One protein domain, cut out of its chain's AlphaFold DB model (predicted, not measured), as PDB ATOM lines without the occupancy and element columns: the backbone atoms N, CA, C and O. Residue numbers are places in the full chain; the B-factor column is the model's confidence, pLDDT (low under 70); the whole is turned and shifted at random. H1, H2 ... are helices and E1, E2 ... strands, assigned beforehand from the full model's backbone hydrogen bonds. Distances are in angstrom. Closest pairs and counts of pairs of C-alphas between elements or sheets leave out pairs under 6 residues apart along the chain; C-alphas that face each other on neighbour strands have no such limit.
ATOM      1  N   VAL A   9     161.453 183.965 206.970       95.25
ATOM      2  CA  VAL A   9     161.782 184.234 208.383       95.25
ATOM      3  C   VAL A   9     162.173 182.983 209.174       95.25
ATOM      4  O   VAL A   9     162.509 183.077 210.356       95.25
ATOM      5  N   LEU A  10     162.152 181.795 208.557       94.81
ATOM      6  CA  LEU A  10     162.282 180.523 209.279       94.81
ATOM      7  C   LEU A  10     163.600 180.405 210.062       94.81
ATOM      8  O   LEU A  10     163.586 179.956 211.206       94.81
ATOM      9  N   ALA A  11     164.721 180.845 209.484       95.62
ATOM     10  CA  ALA A  11     166.024 180.790 210.152       95.62
ATOM     11  C   ALA A  11     166.062 181.667 211.419       95.62
ATOM     12  O   ALA A  11     166.527 181.225 212.473       95.62
ATOM     13  N   ALA A  12     165.523 182.887 211.340       96.88
ATOM     14  CA  ALA A  12     165.419 183.789 212.485       96.88
ATOM     15  C   ALA A  12     164.475 183.220 213.554       96.88
ATOM     16  O   ALA A  12     164.819 183.201 214.735       96.88
ATOM     17  N   ALA A  13     163.327 182.675 213.138       97.62
ATOM     18  CA  ALA A  13     162.356 182.054 214.033       97.62
ATOM     19  C   ALA A  13     162.916 180.814 214.750       97.62
ATOM     20  O   ALA A  13     162.673 180.639 215.938       97.62
ATOM     21  N   GLN A  14     163.702 179.970 214.080       97.75
ATOM     22  CA  GLN A  14     164.355 178.818 214.715       97.75
ATOM     23  C   GLN A  14     165.374 179.247 215.774       97.75
ATOM     24  O   GLN A  14     165.386 178.698 216.877       97.75
ATOM     25  N   SER A  15     166.192 180.258 215.466       97.50
ATOM     26  CA  SER A  15     167.141 180.833 216.427       97.50
ATOM     27  C   SER A  15     166.416 181.413 217.646       97.50
ATOM     28  O   SER A  15     166.749 181.092 218.791       97.50
ATOM     29  N   ALA A  16     165.360 182.195 217.402       98.00
ATOM     30  CA  ALA A  16     164.530 182.781 218.445       98.00
ATOM     31  C   ALA A  16     163.836 181.718 219.302       98.00
ATOM     32  O   ALA A  16     163.831 181.843 220.519       98.00
ATOM     33  N   ALA A  17     163.297 180.653 218.703       97.81
ATOM     34  CA  ALA A  17     162.631 179.573 219.431       97.81
ATOM     35  C   ALA A  17     163.598 178.865 220.388       97.81
ATOM     36  O   ALA A  17     163.276 178.673 221.560       97.81
ATOM     37  N   ALA A  18     164.813 178.556 219.923       96.25
ATOM     38  CA  ALA A  18     165.843 177.948 220.759       96.25
ATOM     39  C   ALA A  18     166.282 178.870 221.909       96.25
ATOM     40  O   ALA A  18     166.588 178.397 223.006       96.25
ATOM     41  N   ALA A  19     166.345 180.185 221.671       95.62
ATOM     42  CA  ALA A  19     166.644 181.159 222.715       95.62
ATOM     43  C   ALA A  19     165.509 181.285 223.736       95.62
ATOM     44  O   ALA A  19     165.747 181.166 224.935       95.62
ATOM     45  N   PHE A  20     164.285 181.430 223.241       96.44
ATOM     46  CA  PHE A  20     163.071 181.587 224.025       96.44
ATOM     47  C   PHE A  20     162.813 180.386 224.943       96.44
ATOM     48  O   PHE A  20     162.516 180.561 226.124       96.44
ATOM     49  N   GLU A  21     162.979 179.161 224.437       95.50
ATOM     50  CA  GLU A  21     162.820 177.952 225.247       95.50
ATOM     51  C   GLU A  21     163.876 177.870 226.354       95.50
ATOM     52  O   GLU A  21     163.552 177.546 227.495       95.50
ATOM     53  N   ARG A  22     165.131 178.227 226.055       95.62
ATOM     54  CA  ARG A  22     166.217 178.236 227.045       95.62
ATOM     55  C   ARG A  22     166.001 179.276 228.143       95.62
ATOM     56  O   ARG A  22     166.332 179.010 229.293       95.62
ATOM     57  N   GLU A  23     165.501 180.455 227.785       96.69
ATOM     58  CA  GLU A  23     165.330 181.579 228.710       96.69
ATOM     59  C   GLU A  23     164.061 181.454 229.560       96.69
ATOM     60  O   GLU A  23     164.084 181.736 230.758       96.69
ATOM     61  N   HIS A  24     162.958 181.000 228.961       93.94
ATOM     62  CA  HIS A  24     161.643 181.007 229.606       93.94
ATOM     63  C   HIS A  24     161.083 179.611 229.905       93.94
ATOM     64  O   HIS A  24     160.037 179.503 230.544       93.94
ATOM     65  N   GLY A  25     161.739 178.535 229.455       94.25
ATOM     66  CA  GLY A  25     161.276 177.157 229.655       94.25
ATOM     67  C   GLY A  25     159.992 176.820 228.887       94.25
ATOM     68  O   GLY A  25     159.258 175.913 229.278       94.25
ATOM     69  N   LEU A  26     159.681 177.575 227.830       91.75
ATOM     70  CA  LEU A  26     158.455 177.437 227.048       91.75
ATOM     71  C   LEU A  26     158.762 176.903 225.650       91.75
ATOM     72  O   LEU A  26     159.340 177.604 224.824       91.75
ATOM     73  N   ALA A  27     158.295 175.687 225.368       92.25
ATOM     74  CA  ALA A  27     158.426 175.085 224.048       92.25
ATOM     75  C   ALA A  27     157.591 175.827 222.985       92.25
ATOM     76  O   ALA A  27     156.452 176.273 223.224       92.25
ATOM     77  N   VAL A  28     158.156 175.910 221.783       95.44
ATOM     78  CA  VAL A  28     157.567 176.557 220.610       95.44
ATOM     79  C   VAL A  28     157.342 175.519 219.518       95.44
ATOM     80  O   VAL A  28     158.280 174.880 219.057       95.44
ATOM     81  N   GLU A  29     156.098 175.402 219.060       96.31
ATOM     82  CA  GLU A  29     155.769 174.662 217.844       96.31
ATOM     83  C   GLU A  29     155.882 175.609 216.645       96.31
ATOM     84  O   GLU A  29     155.065 176.526 216.498       96.31
ATOM     85  N   LEU A  30     156.888 175.394 215.796       95.88
ATOM     86  CA  LEU A  30     157.057 176.122 214.539       95.88
ATOM     87  C   LEU A  30     156.230 175.462 213.437       95.88
ATOM     88  O   LEU A  30     156.295 174.248 213.245       95.88
ATOM     89  N   ARG A  31     155.474 176.260 212.684       95.31
ATOM     90  CA  ARG A  31     154.654 175.781 211.565       95.31
ATOM     91  C   ARG A  31     154.800 176.694 210.366       95.31
ATOM     92  O   ARG A  31     154.896 177.908 210.527       95.31
ATOM     93  N   ASP A  32     154.776 176.110 209.177       91.81
ATOM     94  CA  ASP A  32     154.863 176.868 207.934       91.81
ATOM     95  C   ASP A  32     153.525 177.565 207.636       91.81
ATOM     96  O   ASP A  32     152.447 176.963 207.695       91.81
ATOM     97  N   LEU A  33     153.585 178.857 207.322       88.81
ATOM     98  CA  LEU A  33     152.439 179.634 206.875       88.81
ATOM     99  C   LEU A  33     151.891 179.112 205.542       88.81
ATOM    100  O   LEU A  33     150.684 179.198 205.325       88.81
ATOM    101  N   ALA A  34     152.730 178.546 204.670       87.56
ATOM    102  CA  ALA A  34     152.310 177.975 203.393       87.56
ATOM    103  C   ALA A  34     151.337 176.795 203.584       87.56
ATOM    104  O   ALA A  34     150.333 176.706 202.872       87.56
ATOM    105  N   ASP A  35     151.562 175.960 204.605       86.62
ATOM    106  CA  ASP A  35     150.658 174.861 204.971       86.62
ATOM    107  C   ASP A  35     149.272 175.376 205.391       86.62
ATOM    108  O   ASP A  35     148.246 174.752 205.105       86.62
ATOM    109  N   GLY A  36     149.233 176.527 206.070       82.44
ATOM    110  CA  GLY A  36     147.994 177.215 206.431       82.44
ATOM    111  C   GLY A  36     147.342 177.921 205.237       82.44
ATOM    112  O   GLY A  36     146.127 177.851 205.059       82.44
ATOM    113  N   ALA A  37     148.137 178.561 204.378       82.38
ATOM    114  CA  ALA A  37     147.662 179.272 203.193       82.38
ATOM    115  C   ALA A  37     146.945 178.336 202.211       82.38
ATOM    116  O   ALA A  37     145.919 178.716 201.648       82.38
ATOM    117  N   ALA A  38     147.400 177.083 202.090       84.75
ATOM    118  CA  ALA A  38     146.720 176.046 201.314       84.75
ATOM    119  C   ALA A  38     145.273 175.772 201.781       84.75
ATOM    120  O   ALA A  38     144.464 175.243 201.023       84.75
ATOM    121  N   GLN A  39     144.925 176.145 203.019       87.38
ATOM    122  CA  GLN A  39     143.588 175.982 203.599       87.38
ATOM    123  C   GLN A  39     142.722 177.247 203.494       87.38
ATOM    124  O   GLN A  39     141.534 177.204 203.832       87.38
ATOM    125  N   LEU A  40     143.289 178.381 203.071       87.06
ATOM    126  CA  LEU A  40     142.652 179.693 203.189       87.06
ATOM    127  C   LEU A  40     141.368 179.790 202.359       87.06
ATOM    128  O   LEU A  40     140.324 180.160 202.892       87.06
ATOM    129  N   GLU A  41     141.413 179.405 201.083       88.50
ATOM    130  CA  GLU A  41     140.250 179.489 200.189       88.50
ATOM    131  C   GLU A  41     139.077 178.638 200.693       88.50
ATOM    132  O   GLU A  41     137.947 179.119 200.808       88.50
ATOM    133  N   ALA A  42     139.356 177.388 201.080       90.25
ATOM    134  CA  ALA A  42     138.356 176.490 201.653       90.25
ATOM    135  C   ALA A  42     137.765 177.049 202.960       90.25
ATOM    136  O   ALA A  42     136.579 176.860 203.248       90.25
ATOM    137  N   SER A  43     138.570 177.775 203.735       91.88
ATOM    138  CA  SER A  43     138.145 178.390 204.993       91.88
ATOM    139  C   SER A  43     137.251 179.608 204.772       91.88
ATOM    140  O   SER A  43     136.200 179.712 205.404       91.88
ATOM    141  N   VAL A  44     137.585 180.464 203.803       90.94
ATOM    142  CA  VAL A  44     136.729 181.584 203.373       90.94
ATOM    143  C   VAL A  44     135.386 181.078 202.838       90.94
ATOM    144  O   VAL A  44     134.334 181.655 203.135       90.94
ATOM    145  N   ALA A  45     135.385 179.973 202.090       91.38
ATOM    146  CA  ALA A  45     134.155 179.350 201.614       91.38
ATOM    147  C   ALA A  45     133.284 178.833 202.776       91.38
ATOM    148  O   ALA A  45     132.067 179.041 202.770       91.38
ATOM    149  N   CYS A  46     133.887 178.213 203.799       91.19
ATOM    150  CA  CYS A  46     133.170 177.760 204.997       91.19
ATOM    151  C   CYS A  46     132.501 178.924 205.740       91.19
ATOM    152  O   CYS A  46     131.305 178.852 206.030       91.19
ATOM    153  N   GLU A  47     133.237 180.012 205.970       88.94
ATOM    154  CA  GLU A  47     132.728 181.249 206.577       88.94
ATOM    155  C   GLU A  47     131.564 181.848 205.781       88.94
ATOM    156  O   GLU A  47     130.511 182.194 206.325       88.94
ATOM    157  N   THR A  48     131.714 181.915 204.457       90.62
ATOM    158  CA  THR A  48     130.678 182.438 203.559       90.62
ATOM    159  C   THR A  48     129.403 181.597 203.624       90.62
ATOM    160  O   THR A  48     128.302 182.142 203.708       90.62
ATOM    161  N   HIS A  49     129.528 180.268 203.606       92.06
ATOM    162  CA  HIS A  49     128.384 179.363 203.707       92.06
ATOM    163  C   HIS A  49     127.688 179.455 205.066       92.06
ATOM    164  O   HIS A  49     126.458 179.491 205.110       92.06
ATOM    165  N   TRP A  50     128.446 179.546 206.159       90.94
ATOM    166  CA  TRP A  50     127.883 179.744 207.493       90.94
ATOM    167  C   TRP A  50     127.102 181.061 207.593       90.94
ATOM    168  O   TRP A  50     125.935 181.049 207.983       90.94
ATOM    169  N   ARG A  51     127.671 182.181 207.124       89.00
ATOM    170  CA  ARG A  51     126.987 183.492 207.101       89.00
ATOM    171  C   ARG A  51     125.708 183.505 206.265       89.00
ATOM    172  O   ARG A  51     124.806 184.287 206.541       89.00
ATOM    173  N   ARG A  52     125.618 182.645 205.248       94.06
ATOM    174  CA  ARG A  52     124.418 182.464 204.412       94.06
ATOM    175  C   ARG A  52     123.404 181.474 204.999       94.06
ATOM    176  O   ARG A  52     122.409 181.188 204.343       94.06
ATOM    177  N   GLY A  53     123.650 180.921 206.188       91.12
ATOM    178  CA  GLY A  53     122.787 179.913 206.812       91.12
ATOM    179  C   GLY A  53     122.847 178.535 206.142       91.12
ATOM    180  O   GLY A  53     122.030 177.673 206.438       91.12
ATOM    181  N   LEU A  54     123.817 178.307 205.250       90.31
ATOM    182  CA  LEU A  54     124.004 177.035 204.540       90.31
ATOM    183  C   LEU A  54     124.767 176.003 205.388       90.31
ATOM    184  O   LEU A  54     124.864 174.838 205.010       90.31
ATOM    185  N   ARG A  55     125.328 176.427 206.528       87.38
ATOM    186  CA  ARG A  55     126.001 175.580 207.523       87.38
ATOM    187  C   ARG A  55     125.645 176.038 208.933       87.38
ATOM    188  O   ARG A  55     125.516 177.231 209.179       87.38
ATOM    189  N   ALA A  56     125.560 175.090 209.865       83.75
ATOM    190  CA  ALA A  56     125.281 175.371 211.277       83.75
ATOM    191  C   ALA A  56     126.502 175.905 212.056       83.75
ATOM    192  O   ALA A  56     126.334 176.571 213.074       83.75
ATOM    193  N   ARG A  57     127.724 175.604 211.593       84.31
ATOM    194  CA  ARG A  57     129.001 176.015 212.200       84.31
ATOM    195  C   ARG A  57     130.028 176.323 211.111       84.31
ATOM    196  O   ARG A  57     129.932 175.770 210.007       84.31
ATOM    197  N   VAL A  58     130.987 177.193 211.431       82.25
ATOM    198  CA  VAL A  58     132.114 177.518 210.548       82.25
ATOM    199  C   VAL A  58     133.036 176.304 210.450       82.25
ATOM    200  O   VAL A  58     133.120 175.717 209.369       82.25
ATOM    201  N   ASP A  59     133.643 175.902 211.579       86.19
ATOM    202  CA  ASP A  59     134.610 174.800 211.704       86.19
ATOM    203  C   ASP A  59     135.574 174.769 210.505       86.19
ATOM    204  O   ASP A  59     135.705 173.761 209.801       86.19
ATOM    205  N   SER A  60     136.170 175.925 210.189       91.56
ATOM    206  CA  SER A  60     136.927 176.073 208.944       91.56
ATOM    207  C   SER A  60     138.216 175.241 208.982       91.56
ATOM    208  O   SER A  60     138.788 175.047 210.058       91.56
ATOM    209  N   PRO A  61     138.719 174.744 207.835       92.12
ATOM    210  CA  PRO A  61     139.961 173.973 207.805       92.12
ATOM    211  C   PRO A  61     141.155 174.699 208.440       92.12
ATOM    212  O   PRO A  61     141.920 174.076 209.175       92.12
ATOM    213  N   LEU A  62     141.289 176.009 208.211       92.50
ATOM    214  CA  LEU A  62     142.366 176.825 208.773       92.50
ATOM    215  C   LEU A  62     142.194 177.041 210.281       92.50
ATOM    216  O   LEU A  62     143.159 176.878 211.023       92.50
ATOM    217  N   GLU A  63     140.976 177.305 210.759       92.88
ATOM    218  CA  GLU A  63     140.684 177.362 212.199       92.88
ATOM    219  C   GLU A  63     141.009 176.028 212.882       92.88
ATOM    220  O   GLU A  63     141.738 175.993 213.874       92.88
ATOM    221  N   CYS A  64     140.551 174.910 212.306       92.69
ATOM    222  CA  CYS A  64     140.856 173.564 212.787       92.69
ATOM    223  C   CYS A  64     142.364 173.292 212.797       92.69
ATOM    224  O   CYS A  64     142.878 172.665 213.723       92.69
ATOM    225  N   TRP A  65     143.086 173.749 211.773       94.06
ATOM    226  CA  TRP A  65     144.534 173.612 211.681       94.06
ATOM    227  C   TRP A  65     145.230 174.407 212.788       94.06
ATOM    228  O   TRP A  65     146.067 173.825 213.476       94.06
ATOM    229  N   ILE A  66     144.850 175.669 213.036       93.44
ATOM    230  CA  ILE A  66     145.386 176.495 214.136       93.44
ATOM    231  C   ILE A  66     145.058 175.861 215.497       93.44
ATOM    232  O   ILE A  66     145.905 175.832 216.391       93.44
ATOM    233  N   ALA A  67     143.851 175.314 215.655       92.38
ATOM    234  CA  ALA A  67     143.366 174.760 216.913       92.38
ATOM    235  C   ALA A  67     144.180 173.561 217.432       92.38
ATOM    236  O   ALA A  67     144.193 173.335 218.644       92.38
ATOM    237  N   ARG A  68     144.895 172.829 216.560       92.38
ATOM    238  CA  ARG A  68     145.671 171.622 216.918       92.38
ATOM    239  C   ARG A  68     146.759 171.865 217.957       92.38
ATOM    240  O   ARG A  68     147.064 170.959 218.725       92.38
ATOM    241  N   VAL A  69     147.323 173.069 217.992       91.81
ATOM    242  CA  VAL A  69     148.357 173.433 218.964       91.81
ATOM    243  C   VAL A  69     147.739 174.358 220.001       91.81
ATOM    244  O   VAL A  69     147.218 175.406 219.622       91.81
ATOM    245  N   PRO A  70     147.742 174.013 221.297       88.25
ATOM    246  CA  PRO A  70     147.177 174.869 222.328       88.25
ATOM    247  C   PRO A  70     148.048 176.108 222.593       88.25
ATOM    248  O   PRO A  70     149.266 176.108 222.404       88.25
ATOM    249  N   GLY A  71     147.407 177.155 223.113       90.44
ATOM    250  CA  GLY A  71     148.074 178.380 223.548       90.44
ATOM    251  C   GLY A  71     148.021 179.525 222.531       90.44
ATOM    252  O   GLY A  71     147.272 179.459 221.551       90.44
ATOM    253  N   PRO A  72     148.763 180.610 222.805       93.69
ATOM    254  CA  PRO A  72     148.781 181.787 221.951       93.69
ATOM    255  C   PRO A  72     149.519 181.523 220.633       93.69
ATOM    256  O   PRO A  72     150.374 180.633 220.542       93.69
ATOM    257  N   VAL A  73     149.173 182.322 219.626       95.56
ATOM    258  CA  VAL A  73     149.666 182.211 218.252       95.56
ATOM    259  C   VAL A  73     150.459 183.464 217.888       95.56
ATOM    260  O   VAL A  73     149.912 184.565 217.887       95.56
ATOM    261  N   LEU A  74     151.730 183.288 217.547       96.31
ATOM    262  CA  LEU A  74     152.551 184.331 216.935       96.31
ATOM    263  C   LEU A  74     152.626 184.061 215.429       96.31
ATOM    264  O   LEU A  74     152.992 182.964 215.023       96.31
ATOM    265  N   CYS A  75     152.258 185.025 214.595       95.75
ATOM    266  CA  CYS A  75     152.441 184.947 213.149       95.75
ATOM    267  C   CYS A  75     153.642 185.801 212.755       95.75
ATOM    268  O   CYS A  75     153.668 186.977 213.095       95.75
ATOM    269  N   ILE A  76     154.605 185.235 212.034       96.25
ATOM    270  CA  ILE A  76     155.859 185.895 211.664       96.25
ATOM    271  C   ILE A  76     155.975 185.860 210.143       96.25
ATOM    272  O   ILE A  76     155.894 184.789 209.542       96.25
ATOM    273  N   THR A  77     156.135 187.014 209.501       93.88
ATOM    274  CA  THR A  77     156.252 187.082 208.039       93.88
ATOM    275  C   THR A  77     157.190 188.190 207.578       93.88
ATOM    276  O   THR A  77     157.129 189.304 208.079       93.88
ATOM    277  N   GLU A  78     158.027 187.924 206.576       88.62
ATOM    278  CA  GLU A  78     158.784 188.965 205.868       88.62
ATOM    279  C   GLU A  78     157.889 189.898 205.023       88.62
ATOM    280  O   GLU A  78     158.337 190.939 204.545       88.62
ATOM    281  N   GLY A  79     156.625 189.516 204.810       79.06
ATOM    282  CA  GLY A  79     155.656 190.231 203.988       79.06
ATOM    283  C   GLY A  79     154.961 191.399 204.693       79.06
ATOM    284  O   GLY A  79     155.288 191.809 205.803       79.06
ATOM    285  N   ALA A  80     153.946 191.954 204.026       81.19
ATOM    286  CA  ALA A  80     153.143 193.039 204.578       81.19
ATOM    287  C   ALA A  80     152.234 192.558 205.720       81.19
ATOM    288  O   ALA A  80     151.734 191.430 205.710       81.19
ATOM    289  N   ARG A  81     151.896 193.482 206.628       87.31
ATOM    290  CA  ARG A  81     150.931 193.294 207.727       87.31
ATOM    291  C   ARG A  81     149.660 192.536 207.320       87.31
ATOM    292  O   ARG A  81     149.160 191.721 208.087       87.31
ATOM    293  N   ALA A  82     149.149 192.782 206.112       85.75
ATOM    294  CA  ALA A  82     147.941 192.141 205.593       85.75
ATOM    295  C   ALA A  82     147.999 190.604 205.627       85.75
ATOM    296  O   ALA A  82     146.975 189.967 205.858       85.75
ATOM    297  N   GLN A  83     149.179 190.005 205.437       83.00
ATOM    298  CA  GLN A  83     149.329 188.553 205.460       83.00
ATOM    299  C   GLN A  83     149.141 187.981 206.874       83.00
ATOM    300  O   GLN A  83     148.469 186.965 207.036       83.00
ATOM    301  N   ALA A  84     149.664 188.663 207.897       87.00
ATOM    302  CA  ALA A  84     149.411 188.302 209.289       87.00
ATOM    303  C   ALA A  84     147.928 188.523 209.646       87.00
ATOM    304  O   ALA A  84     147.245 187.608 210.104       87.00
ATOM    305  N   GLU A  85     147.374 189.697 209.340       87.31
ATOM    306  CA  GLU A  85     145.975 190.025 209.657       87.31
ATOM    307  C   GLU A  85     144.964 189.076 208.988       87.31
ATOM    308  O   GLU A  85     143.925 188.773 209.574       87.31
ATOM    309  N   ALA A  86     145.266 188.541 207.800       85.88
ATOM    310  CA  ALA A  86     144.420 187.538 207.155       85.88
ATOM    311  C   ALA A  86     144.273 186.264 208.006       85.88
ATOM    312  O   ALA A  86     143.185 185.700 208.102       85.88
ATOM    313  N   LEU A  87     145.349 185.833 208.669       88.69
ATOM    314  CA  LEU A  87     145.354 184.645 209.521       88.69
ATOM    315  C   LEU A  87     144.584 184.864 210.828       88.69
ATOM    316  O   LEU A  87     143.967 183.938 211.353       88.69
ATOM    317  N   ARG A  88     144.593 186.102 211.334       90.19
ATOM    318  CA  ARG A  88     143.929 186.496 212.581       90.19
ATOM    319  C   ARG A  88     142.443 186.142 212.596       90.19
ATOM    320  O   ARG A  88     141.929 185.747 213.640       90.19
ATOM    321  N   ALA A  89     141.765 186.255 211.453       88.38
ATOM    322  CA  ALA A  89     140.339 185.950 211.323       88.38
ATOM    323  C   ALA A  89     139.993 184.484 211.645       88.38
ATOM    324  O   ALA A  89     138.860 184.202 212.015       88.38
ATOM    325  N   PHE A  90     140.965 183.574 211.540       90.88
ATOM    326  CA  PHE A  90     140.778 182.136 211.742       90.88
ATOM    327  C   PHE A  90     141.301 181.648 213.096       90.88
ATOM    328  O   PHE A  90     141.289 180.450 213.374       90.88
ATOM    329  N   VAL A  91     141.798 182.550 213.947       91.19
ATOM    330  CA  VAL A  91     142.292 182.180 215.273       91.19
ATOM    331  C   VAL A  91     141.103 181.835 216.174       91.19
ATOM    332  O   VAL A  91     140.216 182.675 216.343       91.19
ATOM    333  N   PRO A  92     141.088 180.643 216.807       89.50
ATOM    334  CA  PRO A  92     140.012 180.256 217.710       89.50
ATOM    335  C   PRO A  92     139.776 181.284 218.819       89.50
ATOM    336  O   PRO A  92     140.723 181.830 219.398       89.50
ATOM    337  N   ALA A  93     138.504 181.507 219.153       85.94
ATOM    338  CA  ALA A  93     138.113 182.432 220.210       85.94
ATOM    339  C   ALA A  93     138.832 182.122 221.536       85.94
ATOM    340  O   ALA A  93     139.043 180.965 221.902       85.94
ATOM    341  N   GLY A  94     139.217 183.175 222.260       87.00
ATOM    342  CA  GLY A  94     139.948 183.049 223.522       87.00
ATOM    343  C   GLY A  94     141.438 182.730 223.370       87.00
ATOM    344  O   GLY A  94     142.112 182.560 224.378       87.00
ATOM    345  N   ARG A  95     141.995 182.672 222.153       89.44
ATOM    346  CA  ARG A  95     143.450 182.584 221.963       89.44
ATOM    347  C   ARG A  95     144.068 183.962 221.753       89.44
ATOM    348  O   ARG A  95     143.545 184.786 221.008       89.44
ATOM    349  N   GLY A  96     145.205 184.197 222.407       92.12
ATOM    350  CA  GLY A  96     146.050 185.352 222.113       92.12
ATOM    351  C   GLY A  96     146.632 185.237 220.704       92.12
ATOM    352  O   GLY A  96     147.031 184.145 220.290       92.12
ATOM    353  N   TYR A  97     146.685 186.354 219.986       94.19
ATOM    354  CA  TYR A  97     147.282 186.436 218.659       94.19
ATOM    355  C   TYR A  97     148.097 187.718 218.517       94.19
ATOM    356  O   TYR A  97     147.596 188.800 218.842       94.19
ATOM    357  N   LEU A  98     149.304 187.587 217.972       94.88
ATOM    358  CA  LEU A  98     150.164 188.694 217.566       94.88
ATOM    359  C   LEU A  98     150.736 188.403 216.175       94.88
ATOM    360  O   LEU A  98     151.133 187.275 215.889       94.88
ATOM    361  N   GLY A  99     150.768 189.423 215.321       94.62
ATOM    362  CA  GLY A  99     151.510 189.405 214.065       94.62
ATOM    363  C   GLY A  99     152.804 190.201 214.212       94.62
ATOM    364  O   GLY A  99     152.782 191.280 214.797       94.62
ATOM    365  N   LEU A 100     153.895 189.678 213.664       95.44
ATOM    366  CA  LEU A 100     155.188 190.336 213.523       95.44
ATOM    367  C   LEU A 100     155.566 190.328 212.040       95.44
ATOM    368  O   LEU A 100     155.477 189.287 211.381       95.44
ATOM    369  N   TRP A 101     155.944 191.486 211.506       93.81
ATOM    370  CA  TRP A 101     156.210 191.650 210.079       93.81
ATOM    371  C   TRP A 101     157.357 192.621 209.803       93.81
ATOM    372  O   TRP A 101     157.781 193.362 210.686       93.81
ATOM    373  N   GLY A 102     157.840 192.641 208.560       90.00
ATOM    374  CA  GLY A 102     158.908 193.549 208.136       90.00
ATOM    375  C   GLY A 102     160.273 193.184 208.723       90.00
ATOM    376  O   GLY A 102     160.568 192.012 208.945       90.00
ATOM    377  N   GLU A 103     161.127 194.184 208.957       91.19
ATOM    378  CA  GLU A 103     162.510 193.951 209.400       91.19
ATOM    379  C   GLU A 103     162.603 193.269 210.769       91.19
ATOM    380  O   GLU A 103     163.485 192.439 210.980       91.19
ATOM    381  N   GLU A 104     161.676 193.556 211.687       92.19
ATOM    382  CA  GLU A 104     161.635 192.911 213.005       92.19
ATOM    383  C   GLU A 104     161.398 191.399 212.893       92.19
ATOM    384  O   GLU A 104     161.945 190.618 213.668       92.19
ATOM    385  N   ALA A 105     160.646 190.957 211.882       94.31
ATOM    386  CA  ALA A 105     160.385 189.542 211.640       94.31
ATOM    387  C   ALA A 105     161.636 188.762 211.190       94.31
ATOM    388  O   ALA A 105     161.630 187.533 211.212       94.31
ATOM    389  N   LEU A 106     162.713 189.454 210.805       94.88
ATOM    390  CA  LEU A 106     164.004 188.859 210.447       94.88
ATOM    391  C   LEU A 106     164.983 188.811 211.631       94.88
ATOM    392  O   LEU A 106     166.074 188.255 211.504       94.88
ATOM    393  N   GLN A 107     164.616 189.381 212.782       95.69
ATOM    394  CA  GLN A 107     165.487 189.511 213.945       95.69
ATOM    395  C   GLN A 107     165.050 188.552 215.050       95.69
ATOM    396  O   GLN A 107     163.944 188.645 215.580       95.69
ATOM    397  N   ALA A 108     165.943 187.638 215.439       96.62
ATOM    398  CA  ALA A 108     165.630 186.625 216.443       96.62
ATOM    399  C   ALA A 108     165.217 187.236 217.798       96.62
ATOM    400  O   ALA A 108     164.255 186.779 218.414       96.62
ATOM    401  N   ASP A 109     165.888 188.308 218.223       95.81
ATOM    402  CA  ASP A 109     165.598 188.977 219.496       95.81
ATOM    403  C   ASP A 109     164.220 189.656 219.487       95.81
ATOM    404  O   ASP A 109     163.471 189.559 220.460       95.81
ATOM    405  N   ALA A 110     163.837 190.278 218.365       95.69
ATOM    406  CA  ALA A 110     162.519 190.889 218.209       95.69
ATOM    407  C   ALA A 110     161.403 189.832 218.220       95.69
ATOM    408  O   ALA A 110     160.381 190.016 218.885       95.69
ATOM    409  N   ILE A 111     161.622 188.687 217.560       97.38
ATOM    410  CA  ILE A 111     160.700 187.543 217.601       97.38
ATOM    411  C   ILE A 111     160.514 187.043 219.040       97.38
ATOM    412  O   ILE A 111     159.379 186.867 219.488       97.38
ATOM    413  N   ALA A 112     161.609 186.824 219.775       95.94
ATOM    414  CA  ALA A 112     161.557 186.333 221.151       95.94
ATOM    415  C   ALA A 112     160.850 187.329 222.087       95.94
ATOM    416  O   ALA A 112     159.997 186.932 222.886       95.94
ATOM    417  N   LEU A 113     161.127 188.629 221.937       95.19
ATOM    418  CA  LEU A 113     160.458 189.685 222.692       95.19
ATOM    419  C   LEU A 113     158.949 189.716 222.412       95.19
ATOM    420  O   LEU A 113     158.151 189.736 223.351       95.19
ATOM    421  N   ALA A 114     158.547 189.673 221.140       95.12
ATOM    422  CA  ALA A 114     157.144 189.631 220.736       95.12
ATOM    423  C   ALA A 114     156.429 188.392 221.305       95.12
ATOM    424  O   ALA A 114     155.318 188.489 221.835       95.12
ATOM    425  N   ALA A 115     157.085 187.229 221.263       95.69
ATOM    426  CA  ALA A 115     156.577 186.002 221.864       95.69
ATOM    427  C   ALA A 115     156.378 186.147 223.379       95.69
ATOM    428  O   ALA A 115     155.336 185.746 223.904       95.69
ATOM    429  N   TRP A 116     157.332 186.762 224.081       94.81
ATOM    430  CA  TRP A 116     157.236 186.971 225.523       94.81
ATOM    431  C   TRP A 116     156.112 187.934 225.895       94.81
ATOM    432  O   TRP A 116     155.306 187.637 226.778       94.81
ATOM    433  N   GLN A 117     155.992 189.050 225.177       92.88
ATOM    434  CA  GLN A 117     154.891 189.994 225.359       92.88
ATOM    435  C   GLN A 117     153.537 189.308 225.156       92.88
ATOM    436  O   GLN A 117     152.623 189.495 225.961       92.88
ATOM    437  N   LEU A 118     153.416 188.469 224.125       92.88
ATOM    438  CA  LEU A 118     152.202 187.707 223.847       92.88
ATOM    439  C   LEU A 118     151.854 186.725 224.976       92.88
ATOM    440  O   LEU A 118     150.683 186.598 225.333       92.88
ATOM    441  N   VAL A 119     152.850 186.052 225.559       91.00
ATOM    442  CA  VAL A 119     152.649 185.184 226.730       91.00
ATOM    443  C   VAL A 119     152.163 185.995 227.933       91.00
ATOM    444  O   VAL A 119     151.195 185.601 228.585       91.00
ATOM    445  N   GLN A 120     152.779 187.149 228.193       89.38
ATOM    446  CA  GLN A 120     152.455 188.001 229.342       89.38
ATOM    447  C   GLN A 120     151.101 188.707 229.228       89.38
ATOM    448  O   GLN A 120     150.443 188.970 230.233       89.38
ATOM    449  N   ALA A 121     150.651 188.996 228.009       83.12
ATOM    450  CA  ALA A 121     149.364 189.636 227.762       83.12
ATOM    451  C   ALA A 121     148.157 188.742 228.114       83.12
ATOM    452  O   ALA A 121     147.042 189.252 228.262       83.12
ATOM    453  N   GLY A 122     148.371 187.430 228.264       66.81
ATOM    454  CA  GLY A 122     147.317 186.454 228.518       66.81
ATOM    455  C   GLY A 122     146.359 186.271 227.333       66.81
ATOM    456  O   GLY A 122     146.392 186.974 226.320       66.81
TER     457      GLY A 122
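AT A GLANCE: This is residues 9 to 122 of the 132 residues of an uncharacterized protein of Pseudorhodoferax sp. Leaf274 (UniProt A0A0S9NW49). Two short parallel strands, E2 and E3, lie side by side in the middle of an elongated body, with H5 packed on one side of the pair and H7 on the other. The first half of the printed part, from H1 to H4, runs along the long axis as a strip past these strands: H1 packs on H7 toward one end, while H3 and the link after it reach out at the other end, and H4 folds back toward the middle. The printed part has 114 residues, with seven named helices and three named strands in the order H1, E1, H2, H3, H4, E2, H5, E3, H6, H7; the sheet's order is E2, E3, parallel, and E1 pairs with no named strand. The class is mostly helix. The whole is compact by its radius of gyration of the C-alphas, 15.0 A, and its C-alphas span 48 by 26 by 20 A.

IN THESE COORDINATES: H1, residues 9 to 24, is the longest helix; it begins with C-alpha 9 at (161.782, 184.234, 208.383) and measures 21.5 A from first to last C-alpha. E1, residues 29 to 32, measures 10.2 A, and H2, residues 33 to 37, follows it directly with 6.0 A. H3, residues 40 to 51, measures 16.6 A and ends with C-alpha 51 at (126.987, 183.492, 207.101). H4, residues 61 to 67, measures 9.8 A. E2, residues 73 to 77, measures 13.1 A; H5, residues 81 to 88, 10.9 A; and E3, residues 97 to 101, 13.4 A. H6, residues 102 to 106, follows E3 directly and measures 7.3 A. H7, residues 108 to 120, measures 18.5 A and ends with C-alpha 120 at (152.455, 188.001, 229.342).

HOW THE PARTS SIT: E2 and E3 are parallel neighbours, their directions 14 degrees apart; N 75 and O 98, 2.8 A apart, and N 100 and O 75, also 2.8 A apart, are within hydrogen-bond range. E2, H5 and E3 form a strand-helix-strand unit, two parallel neighbour strands with a helix between them along the chain, and its crossover is right-handed. The closest C-alphas of H5 and E3 are those of Ala 84 and Gly 99, 5.3 A apart. The closest C-alphas of H7 and E2 are those of Leu 74 and Ala 115, 6.6 A apart. With its residues 108 to 112 alone, H7 touches H1 at a steep tilt of 53 degrees, the same way; the closest C-alphas are those of Ala 16 and Ala 108, 4.5 A apart. With its residues 9 to 13 alone, H1 touches H6, closest at the C-alphas of Val 9 and Leu 106, 5.5 A. H6 and H7 only just touch, with 3 pairs of C-alphas within 8 A, and only at the corner, closest at the C-alphas of Glu 104 and Ala 110, 5.7 A. E1 and E2 are near each other, with 5 pairs of C-alphas within 10 A. H2 and H4 are close but not clearly touching; their closest C-alphas, those of Gly 36 and Leu 62, are 6.1 A apart. With its residues 40 to 43 alone, H3 touches H4, about perpendicular at 83 degrees, closest at the C-alphas of Ser 43 and Pro 61, 5.5 A. H3 is apart from E2 and E3. Every O i to N i+4 pair is within hydrogen-bond range in H1, H2, H3, H4 and H7, against 3 of 4 in H5 and 0 of 1 in H6, where 2 of 2 O i to N i+3 pairs are.

THE WHOLE: The two C-alphas farthest apart are those of Glu 23 and Leu 54, 48.1 A. The printed part has no cut and no long link; the links from H3 to H4 and from H5 to E3 are short, and the others are tight. The mean pLDDT of the printed part is 91.4, and residue 122 alone is under 70.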